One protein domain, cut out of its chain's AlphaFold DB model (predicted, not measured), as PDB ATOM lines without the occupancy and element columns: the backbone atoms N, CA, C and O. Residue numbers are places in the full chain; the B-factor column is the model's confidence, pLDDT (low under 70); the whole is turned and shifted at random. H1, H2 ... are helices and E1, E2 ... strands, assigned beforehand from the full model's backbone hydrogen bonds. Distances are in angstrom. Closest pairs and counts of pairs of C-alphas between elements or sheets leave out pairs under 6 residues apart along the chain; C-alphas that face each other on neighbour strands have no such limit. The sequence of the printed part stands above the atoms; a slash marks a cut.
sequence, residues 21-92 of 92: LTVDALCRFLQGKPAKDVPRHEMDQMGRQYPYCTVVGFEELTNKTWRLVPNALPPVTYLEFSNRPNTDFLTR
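This is residues 21 to 92 of the 92 residues of an uncharacterized protein of Trichuris suis (pig whipworm) (UniProt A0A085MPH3). The ten-residue helix H1 lies near the middle, and the chain after it runs round it in a frame made of residues 31 to 39, the short helices H2 and H3, residues 50 to 56 and the small strand hairpin E1 and E2. From the hairpin a long unnamed stretch, residues 70 to 86, loops out and returns to the short helix H4, which is near H1. The printed part has 72 residues, with four named helices and two named strands in the order H1 H2 H3 E1 E2 H4, and the strands make one antiparallel sheet, E1 - E2. The class is mixed, helices and strands, with under half of the residues in named elements; the whole is compact, with a radius of gyration of the C-alphas of 12.9 A and spans of 40 by 31 by 18 A.

H1, residues 21 to 30, begins at C-alpha 21 (240.167, 138.591, 161.565) and is 14.4 A long. H2 is residues 40 to 43, and H3 is residues 46 to 49, each 4.9 A. E1, residues 57 to 60, is 10.3 A; E2, residues 66 to 69, is 9.3 A. H4, residues 87 to 91, is 6.3 A and ends at C-alpha 91 (227.150, 144.838, 167.807).

H1 is close to but not clearly touching H3, the closest C-alphas, of Leu 21 and Met 46, being 7.1 A apart. The closest C-alphas of H1 and E2, those of Leu 30 and Trp 66, are 5.7 A apart. E1 and E2 form an antiparallel hairpin at 144 degrees, with N 59 and O 67 within hydrogen-bond range at 3.0 A. H2 and H4 are apart. Every O i to N i+4 pair is within hydrogen-bond range in H1 and H4; H2 and H3 are too short for such a pair.

The C-alphas farthest apart, of Asn 63 and Leu 79, are 39.8 A apart. The printed part has no cut, and the link from E2 to H4 is long. Mean pLDDT of the printed part is 79.8; residues 71 to 83, 85 and 89 are under 70.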
ATOM      1  N   LEU A  21     241.040 139.764 161.395       90.19
ATOM      2  CA  LEU A  21     240.167 138.591 161.565       90.19
ATOM      3  C   LEU A  21     240.277 137.962 162.959       90.19
ATOM      4  O   LEU A  21     239.295 137.460 163.500       90.19
ATOM      5  N   THR A  22     241.467 137.993 163.556       91.69
ATOM      6  CA  THR A  22     241.678 137.499 164.918       91.69
ATOM      7  C   THR A  22     241.061 138.445 165.945       91.69
ATOM      8  O   THR A  22     240.498 137.965 166.925       91.69
ATOM      9  N   VAL A  23     241.105 139.764 165.709       91.38
ATOM     10  CA  VAL A  23     240.374 140.745 166.530       91.38
ATOM     11  C   VAL A  23     238.874 140.438 166.500       91.38
ATOM     12  O   VAL A  23     238.275 140.308 167.562       91.38
ATOM     13  N   ASP A  24     238.281 140.235 165.316       90.69
ATOM     14  CA  ASP A  24     236.851 139.900 165.181       90.69
ATOM     15  C   ASP A  24     236.475 138.622 165.948       90.69
ATOM     16  O   ASP A  24     235.521 138.610 166.731       90.69
ATOM     17  N   ALA A  25     237.271 137.562 165.783       90.94
ATOM     18  CA  ALA A  25     237.052 136.293 166.466       90.94
ATOM     19  C   ALA A  25     237.142 136.427 167.998       90.94
ATOM     20  O   ALA A  25     236.299 135.878 168.712       90.94
ATOM     21  N   LEU A  26     238.126 137.176 168.510       91.62
ATOM     22  CA  LEU A  26     238.274 137.441 169.945       91.62
ATOM     23  C   LEU A  26     237.108 138.272 170.488       91.62
ATOM     24  O   LEU A  26     236.558 137.927 171.532       91.62
ATOM     25  N   CYS A  27     236.684 139.317 169.772       91.00
ATOM     26  CA  CYS A  27     235.525 140.127 170.145       91.00
ATOM     27  C   CYS A  27     234.265 139.266 170.284       91.00
ATOM     28  O   CYS A  27     233.567 139.358 171.291       91.00
ATOM     29  N   ARG A  28     233.998 138.387 169.309       91.75
ATOM     30  CA  ARG A  28     232.866 137.449 169.361       91.75
ATOM     31  C   ARG A  28     232.958 136.515 170.558       91.75
ATOM     32  O   ARG A  28     231.977 136.367 171.280       91.75
ATOM     33  N   PHE A  29     234.130 135.920 170.769       91.75
ATOM     34  CA  PHE A  29     234.368 134.995 171.871       91.75
ATOM     35  C   PHE A  29     234.106 135.655 173.231       91.75
ATOM     36  O   PHE A  29     233.344 135.120 174.033       91.75
ATOM     37  N   LEU A  30     234.674 136.842 173.467       91.38
ATOM     38  CA  LEU A  30     234.510 137.573 174.728       91.38
ATOM     39  C   LEU A  30     233.062 138.042 174.936       91.38
ATOM     40  O   LEU A  30     232.562 138.021 176.057       91.38
ATOM     41  N   GLN A  31     232.348 138.376 173.860       90.25
ATOM     42  CA  GLN A  31     230.918 138.705 173.901       90.25
ATOM     43  C   GLN A  31     229.997 137.477 174.045       90.25
ATOM     44  O   GLN A  31     228.777 137.638 174.036       90.25
ATOM     45  N   GLY A  32     230.536 136.255 174.131       88.56
ATOM     46  CA  GLY A  32     229.739 135.026 174.187       88.56
ATOM     47  C   GLY A  32     228.958 134.733 172.900       88.56
ATOM     48  O   GLY A  32     228.005 133.955 172.916       88.56
ATOM     49  N   LYS A  33     229.334 135.362 171.780       87.75
ATOM     50  CA  LYS A  33     228.720 135.133 170.470       87.75
ATOM     51  C   LYS A  33     229.281 133.846 169.852       87.75
ATOM     52  O   LYS A  33     230.468 133.553 170.019       87.75
ATOM     53  N   PRO A  34     228.472 133.087 169.093       86.69
ATOM     54  CA  PRO A  34     228.962 131.900 168.410       86.69
ATOM     55  C   PRO A  34     230.041 132.261 167.385       86.69
ATOM     56  O   PRO A  34     230.021 133.341 166.771       86.69
ATOM     57  N   ALA A  35     230.961 131.317 167.173       85.25
ATOM     58  CA  ALA A  35     231.871 131.370 166.041       85.25
ATOM     59  C   ALA A  35     231.047 131.464 164.751       85.25
ATOM     60  O   ALA A  35     230.050 130.760 164.581       85.25
ATOM     61  N   LYS A  36     231.444 132.374 163.866       84.06
ATOM     62  CA  LYS A  36     230.763 132.623 162.602       84.06
ATOM     63  C   LYS A  36     231.806 132.660 161.505       84.06
ATOM     64  O   LYS A  36     232.799 133.375 161.636       84.06
ATOM     65  N   ASP A  37     231.544 131.935 160.427       85.62
ATOM     66  CA  ASP A  37     232.336 132.064 159.216       85.62
ATOM     67  C   ASP A  37     232.181 133.477 158.656       85.62
ATOM     68  O   ASP A  37     231.068 133.999 158.537       85.62
ATOM     69  N   VAL A  38     233.305 134.104 158.326       82.44
ATOM     70  CA  VAL A  38     233.329 135.431 157.712       82.44
ATOM     71  C   VAL A  38     233.264 135.237 156.195       82.44
ATOM     72  O   VAL A  38     234.210 134.698 155.615       82.44
ATOM     73  N   PRO A  39     232.176 135.647 155.516       87.00
ATOM     74  CA  PRO A  39     232.087 135.564 154.064       87.00
ATOM     75  C   PRO A  39     233.214 136.349 153.392       87.00
ATOM     76  O   PRO A  39     233.614 137.407 153.873       87.00
ATOM     77  N   ARG A  40     233.667 135.895 152.218       86.19
ATOM     78  CA  ARG A  40     234.798 136.512 151.502       86.19
ATOM     79  C   ARG A  40     234.639 138.021 151.275       86.19
ATOM     80  O   ARG A  40     235.580 138.767 151.495       86.19
ATOM     81  N   HIS A  41     233.433 138.475 150.934       86.00
ATOM     82  CA  HIS A  41     233.162 139.902 150.741       86.00
ATOM     83  C   HIS A  41     233.312 140.731 152.032       86.00
ATOM     84  O   HIS A  41     233.659 141.907 151.960       86.00
ATOM     85  N   GLU A  42     233.060 140.145 153.208       84.62
ATOM     86  CA  GLU A  42     233.312 140.799 154.495       84.62
ATOM     87  C   GLU A  42     234.805 140.757 154.839       84.62
ATOM     88  O   GLU A  42     235.334 141.744 155.350       84.62
ATOM     89  N   MET A  43     235.501 139.659 154.507       84.94
ATOM     90  CA  MET A  43     236.958 139.550 154.667       84.94
ATOM     91  C   MET A  43     237.688 140.650 153.889       84.94
ATOM     92  O   MET A  43     238.566 141.309 154.443       84.94
ATOM     93  N   ASP A  44     237.274 140.904 152.645       85.62
ATOM     94  CA  ASP A  44     237.850 141.946 151.783       85.62
ATOM     95  C   ASP A  44     237.652 143.364 152.360       85.62
ATOM     96  O   ASP A  44     238.385 144.295 152.025       85.62
ATOM     97  N   GLN A  45     236.687 143.544 153.268       84.88
ATOM     98  CA  GLN A  45     236.399 144.818 153.933       84.88
ATOM     99  C   GLN A  45     237.022 144.939 155.329       84.88
ATOM    100  O   GLN A  45     236.936 146.010 155.936       84.88
ATOM    101  N   MET A  46     237.691 143.902 155.842       83.56
ATOM    102  CA  MET A  46     238.210 143.896 157.216       83.56
ATOM    103  C   MET A  46     239.216 145.009 157.492       83.56
ATOM    104  O   MET A  46     239.214 145.549 158.589       83.56
ATOM    105  N   GLY A  47     240.025 145.413 156.509       77.38
ATOM    106  CA  GLY A  47     240.949 146.543 156.672       77.38
ATOM    107  C   GLY A  47     240.249 147.898 156.847       77.38
ATOM    108  O   GLY A  47     240.832 148.818 157.411       77.38
ATOM    109  N   ARG A  48     238.993 148.025 156.395       80.44
ATOM    110  CA  ARG A  48     238.158 149.216 156.633       80.44
ATOM    111  C   ARG A  48     237.455 149.156 157.988       80.44
ATOM    112  O   ARG A  48     237.281 150.191 158.616       80.44
ATOM    113  N   GLN A  49     237.040 147.960 158.415       83.31
ATOM    114  CA  GLN A  49     236.342 147.749 159.692       83.31
ATOM    115  C   GLN A  49     237.300 147.756 160.892       83.31
ATOM    116  O   GLN A  49     236.949 148.248 161.961       83.31
ATOM    117  N   TYR A  50     238.518 147.253 160.684       85.69
ATOM    118  CA  TYR A  50     239.625 147.238 161.634       85.69
ATOM    119  C   TYR A  50     240.863 147.876 160.983       85.69
ATOM    120  O   TYR A  50     241.742 147.163 160.485       85.69
ATOM    121  N   PRO A  51     240.932 149.218 160.955       82.75
ATOM    122  CA  PRO A  51     242.102 149.959 160.492       82.75
ATOM    123  C   PRO A  51     243.392 149.549 161.215       82.75
ATOM    124  O   PRO A  51     243.367 148.936 162.291       82.75
ATOM    125  N   TYR A  52     244.545 149.903 160.645       81.81
ATOM    126  CA  TYR A  52     245.829 149.612 161.283       81.81
ATOM    127  C   TYR A  52     245.883 150.173 162.706       81.81
ATOM    128  O   TYR A  52     245.434 151.287 162.969       81.81
ATOM    129  N   CYS A  53     246.422 149.369 163.625       81.19
ATOM    130  CA  CYS A  53     246.487 149.690 165.051       81.19
ATOM    131  C   CYS A  53     245.114 149.968 165.695       81.19
ATOM    132  O   CYS A  53     245.026 150.722 166.666       81.19
ATOM    133  N   THR A  54     244.041 149.344 165.190       83.25
ATOM    134  CA  THR A  54     242.764 149.283 165.914       83.25
ATOM    135  C   THR A  54     242.984 148.659 167.286       83.25
ATOM    136  O   THR A  54     243.562 147.576 167.396       83.25
ATOM    137  N   VAL A  55     242.493 149.329 168.329       87.19
ATOM    138  CA  VAL A  55     242.546 148.830 169.705       87.19
ATOM    139  C   VAL A  55     241.130 148.587 170.200       87.19
ATOM    140  O   VAL A  55     240.277 149.471 170.134       87.19
ATOM    141  N   VAL A  56     240.900 147.385 170.721       88.25
ATOM    142  CA  VAL A  56     239.646 146.991 171.363       88.25
ATOM    143  C   VAL A  56     239.948 146.620 172.810       88.25
ATOM    144  O   VAL A  56     240.847 145.821 173.064       88.25
ATOM    145  N   GLY A  57     239.221 147.222 173.752       90.44
ATOM    146  CA  GLY A  57     239.357 146.949 175.180       90.44
ATOM    147  C   GLY A  57     238.170 146.154 175.705       90.44
ATOM    148  O   GLY A  57     237.024 146.491 175.413       90.44
ATOM    149  N   PHE A  58     238.444 145.128 176.503       91.38
ATOM    150  CA  PHE A  58     237.436 144.397 177.259       91.38
ATOM    151  C   PHE A  58     237.821 144.381 178.730       91.38
ATOM    152  O   PHE A  58     238.998 144.256 179.062       91.38
ATOM    153  N   GLU A  59     236.820 144.477 179.593       90.88
ATOM    154  CA  GLU A  59     236.978 144.291 181.032       90.88
ATOM    155  C   GLU A  59     236.134 143.104 181.497       90.88
ATOM    156  O   GLU A  59     235.000 142.916 181.043       90.88
ATOM    157  N   GLU A  60     236.702 142.290 182.384       90.31
ATOM    158  CA  GLU A  60     235.981 141.196 183.026       90.31
ATOM    159  C   GLU A  60     235.125 141.754 184.171       90.31
ATOM    160  O   GLU A  60     235.599 142.489 185.037       90.31
ATOM    161  N   LEU A  61     233.840 141.415 184.163       88.75
ATOM    162  CA  LEU A  61     232.891 141.760 185.214       88.75
ATOM    163  C   LEU A  61     232.898 140.693 186.317       88.75
ATOM    164  O   LEU A  61     233.298 139.548 186.115       88.75
ATOM    165  N   THR A  62     232.344 141.028 187.482       89.44
ATOM    166  CA  THR A  62     232.258 140.117 188.642       89.44
ATOM    167  C   THR A  62     231.505 138.812 188.364       89.44
ATOM    168  O   THR A  62     231.729 137.811 189.040       89.44
ATOM    169  N   ASN A  63     230.630 138.794 187.358       89.56
ATOM    170  CA  ASN A  63     229.909 137.605 186.904       89.56
ATOM    171  C   ASN A  63     230.681 136.776 185.853       89.56
ATOM    172  O   ASN A  63     230.078 135.903 185.230       89.56
ATOM    173  N   LYS A  64     231.978 137.045 185.638       85.44
ATOM    174  CA  LYS A  64     232.843 136.397 184.632       85.44
ATOM    175  C   LYS A  64     232.386 136.593 183.184       85.44
ATOM    176  O   LYS A  64     232.679 135.779 182.308       85.44
ATOM    177  N   THR A  65     231.635 137.661 182.926       89.69
ATOM    178  CA  THR A  65     231.306 138.101 181.564       89.69
ATOM    179  C   THR A  65     232.188 139.276 181.175       89.69
ATOM    180  O   THR A  65     232.704 139.976 182.044       89.69
ATOM    181  N   TRP A  66     232.362 139.503 179.878       91.75
ATOM    182  CA  TRP A  66     233.214 140.579 179.386       91.75
ATOM    183  C   TRP A  66     232.372 141.728 178.854       91.75
ATOM    184  O   TRP A  66     231.434 141.527 178.079       91.75
ATOM    185  N   ARG A  67     232.732 142.951 179.238       91.00
ATOM    186  CA  ARG A  67     232.124 144.174 178.718       91.00
ATOM    187  C   ARG A  67     233.108 144.880 177.796       91.00
ATOM    188  O   ARG A  67     234.272 145.063 178.140       91.00
ATOM    189  N   LEU A  68     232.626 145.277 176.621       89.25
ATOM    190  CA  LEU A  68     233.383 146.125 175.707       89.25
ATOM    191  C   LEU A  68     233.562 147.507 176.347       89.25
ATOM    192  O   LEU A  68     232.573 148.147 176.707       89.25
ATOM    193  N   VAL A  69     234.805 147.971 176.449       86.38
ATOM    194  CA  VAL A  69     235.134 149.308 176.949       86.38
ATOM    195  C   VAL A  69     235.206 150.266 175.756       86.38
ATOM    196  O   VAL A  69     236.150 150.190 174.960       86.38
ATOM    197  N   PRO A  70     234.223 151.167 175.583       74.81
ATOM    198  CA  PRO A  70     234.260 152.127 174.491       74.81
ATOM    199  C   PRO A  70     235.413 153.112 174.708       74.81
ATOM    200  O   PRO A  70     235.600 153.627 175.806       74.81
ATOM    201  N   ASN A  71     236.161 153.414 173.644       68.75
ATOM    202  CA  ASN A  71     237.277 154.369 173.675       68.75
ATOM    203  C   ASN A  71     238.358 154.042 174.724       68.75
ATOM    204  O   ASN A  71     238.905 154.953 175.341       68.75
ATOM    205  N   ALA A  72     238.682 152.754 174.907       69.38
ATOM    206  CA  ALA A  72     239.714 152.306 175.852       69.38
ATOM    207  C   ALA A  72     241.066 153.027 175.673       69.38
ATOM    208  O   ALA A  72     241.797 153.217 176.639       69.38
ATOM    209  N   LEU A  73     241.376 153.463 174.447       68.44
ATOM    210  CA  LEU A  73     242.460 154.393 174.158       68.44
ATOM    211  C   LEU A  73     241.954 155.546 173.280       68.44
ATOM    212  O   LEU A  73     241.037 155.347 172.471       68.44
ATOM    213  N   PRO A  74     242.555 156.748 173.397       63.25
ATOM    214  CA  PRO A  74     242.315 157.815 172.439       63.25
ATOM    215  C   PRO A  74     242.688 157.328 171.032       63.25
ATOM    216  O   PRO A  74     243.639 156.554 170.874       63.25
ATOM    217  N   PRO A  75     241.944 157.746 170.000       59.22
ATOM    218  CA  PRO A  75     242.230 157.302 168.654       59.22
ATOM    219  C   PRO A  75     243.600 157.808 168.198       59.22
ATOM    220  O   PRO A  75     243.857 159.010 168.213       59.22
ATOM    221  N   VAL A  76     244.484 156.891 167.803       55.62
ATOM    222  CA  VAL A  76     245.782 157.229 167.214       55.62
ATOM    223  C   VAL A  76     245.609 157.195 165.703       55.62
ATOM    224  O   VAL A  76     245.697 156.147 165.069       55.62
ATOM    225  N   THR A  77     245.304 158.354 165.133       51.69
ATOM    226  CA  THR A  77     245.194 158.575 163.690       51.69
ATOM    227  C   THR A  77     246.608 158.741 163.122       51.69
ATOM    228  O   THR A  77     247.104 159.857 162.994       51.69
ATOM    229  N   TYR A  78     247.313 157.650 162.815       42.88
ATOM    230  CA  TYR A  78     248.504 157.750 161.964       42.88
ATOM    231  C   TYR A  78     248.023 157.615 160.512       42.88
ATOM    232  O   TYR A  78     247.491 156.568 160.157       42.88
ATOM    233  N   LEU A  79     248.183 158.673 159.700       42.28
ATOM    234  CA  LEU A  79     247.761 158.784 158.282       42.28
ATOM    235  C   LEU A  79     246.286 159.166 158.007       42.28
ATOM    236  O   LEU A  79     245.708 158.658 157.057       42.28
ATOM    237  N   GLU A  80     245.654 160.045 158.795       47.53
ATOM    238  CA  GLU A  80     244.269 160.539 158.548       47.53
ATOM    239  C   GLU A  80     243.137 159.478 158.601       47.53
ATOM    240  O   GLU A  80     241.968 159.810 158.414       47.53
ATOM    241  N   PHE A  81     243.431 158.219 158.951       52.28
ATOM    242  CA  PHE A  81     242.433 157.164 159.172       52.28
ATOM    243  C   PHE A  81     242.148 156.924 160.663       52.28
ATOM    244  O   PHE A  81     243.062 156.694 161.454       52.28
ATOM    245  N   SER A  82     240.868 156.947 161.052       55.22
ATOM    246  CA  SER A  82     240.414 156.597 162.409       55.22
ATOM    247  C   SER A  82     240.785 155.153 162.750       55.22
ATOM    248  O   SER A  82     240.514 154.263 161.959       55.22
ATOM    249  N   ASN A  83     241.330 154.898 163.939       59.03
ATOM    250  CA  ASN A  83     241.551 153.545 164.475       59.03
ATOM    251  C   ASN A  83     240.325 152.995 165.240       59.03
ATOM    252  O   ASN A  83     240.418 151.957 165.899       59.03
ATOM    253  N   ARG A  84     239.196 153.719 165.228       70.69
ATOM    254  CA  ARG A  84     237.960 153.281 165.881       70.69
ATOM    255  C   ARG A  84     237.243 152.266 164.993       70.69
ATOM    256  O   ARG A  84     236.956 152.598 163.841       70.69
ATOM    257  N   PRO A  85     236.904 151.081 165.515       63.03
ATOM    258  CA  PRO A  85     236.077 150.142 164.780       63.03
ATOM    259  C   PRO A  85     234.652 150.690 164.641       63.03
ATOM    260  O   PRO A  85     234.167 151.437 165.496       63.03
ATOM    261  N   ASN A  86     233.964 150.301 163.568       77.19
ATOM    262  CA  ASN A  86     232.549 150.614 163.387       77.19
ATOM    263  C   ASN A  86     231.716 149.870 164.447       77.19
ATOM    264  O   ASN A  86     231.623 148.642 164.434       77.19
ATOM    265  N   THR A  87     231.106 150.616 165.368       78.62
ATOM    266  CA  THR A  87     230.347 150.057 166.494       78.62
ATOM    267  C   THR A  87     229.105 149.293 166.053       78.62
ATOM    268  O   THR A  87     228.821 148.248 166.633       78.62
ATOM    269  N   ASP A  88     228.425 149.741 164.997       77.25
ATOM    270  CA  ASP A  88     227.207 149.096 164.490       77.25
ATOM    271  C   ASP A  88     227.522 147.709 163.914       77.25
ATOM    272  O   ASP A  88     226.760 146.754 164.078       77.25
ATOM    273  N   PHE A  89     228.698 147.571 163.294       69.31
ATOM    274  CA  PHE A  89     229.198 146.286 162.816       69.31
ATOM    275  C   PHE A  89     229.598 145.354 163.968       69.31
ATOM    276  O   PHE A  89     229.325 144.156 163.905       69.31
ATOM    277  N   LEU A  90     230.216 145.888 165.028       74.62
ATOM    278  CA  LEU A  90     230.634 145.104 166.199       74.62
ATOM    279  C   LEU A  90     229.451 144.542 167.000       74.62
ATOM    280  O   LEU A  90     229.555 143.473 167.610       74.62
ATOM    281  N   THR A  91     228.320 145.248 167.023       76.00
ATOM    282  CA  THR A  91     227.150 144.838 167.807       76.00
ATOM    283  C   THR A  91     226.252 143.812 167.117       76.00
ATOM    284  O   THR A  91     225.422 143.225 167.808       76.00
ATOM    285  N   ARG A  92     226.451 143.524 165.823       70.69
ATOM    286  CA  ARG A  92     225.647 142.555 165.049       70.69
ATOM    287  C   ARG A  92     225.760 141.096 165.502       70.69
ATOM    288  O   ARG A  92     226.786 140.724 166.126       70.69
TER     289      ARG A  92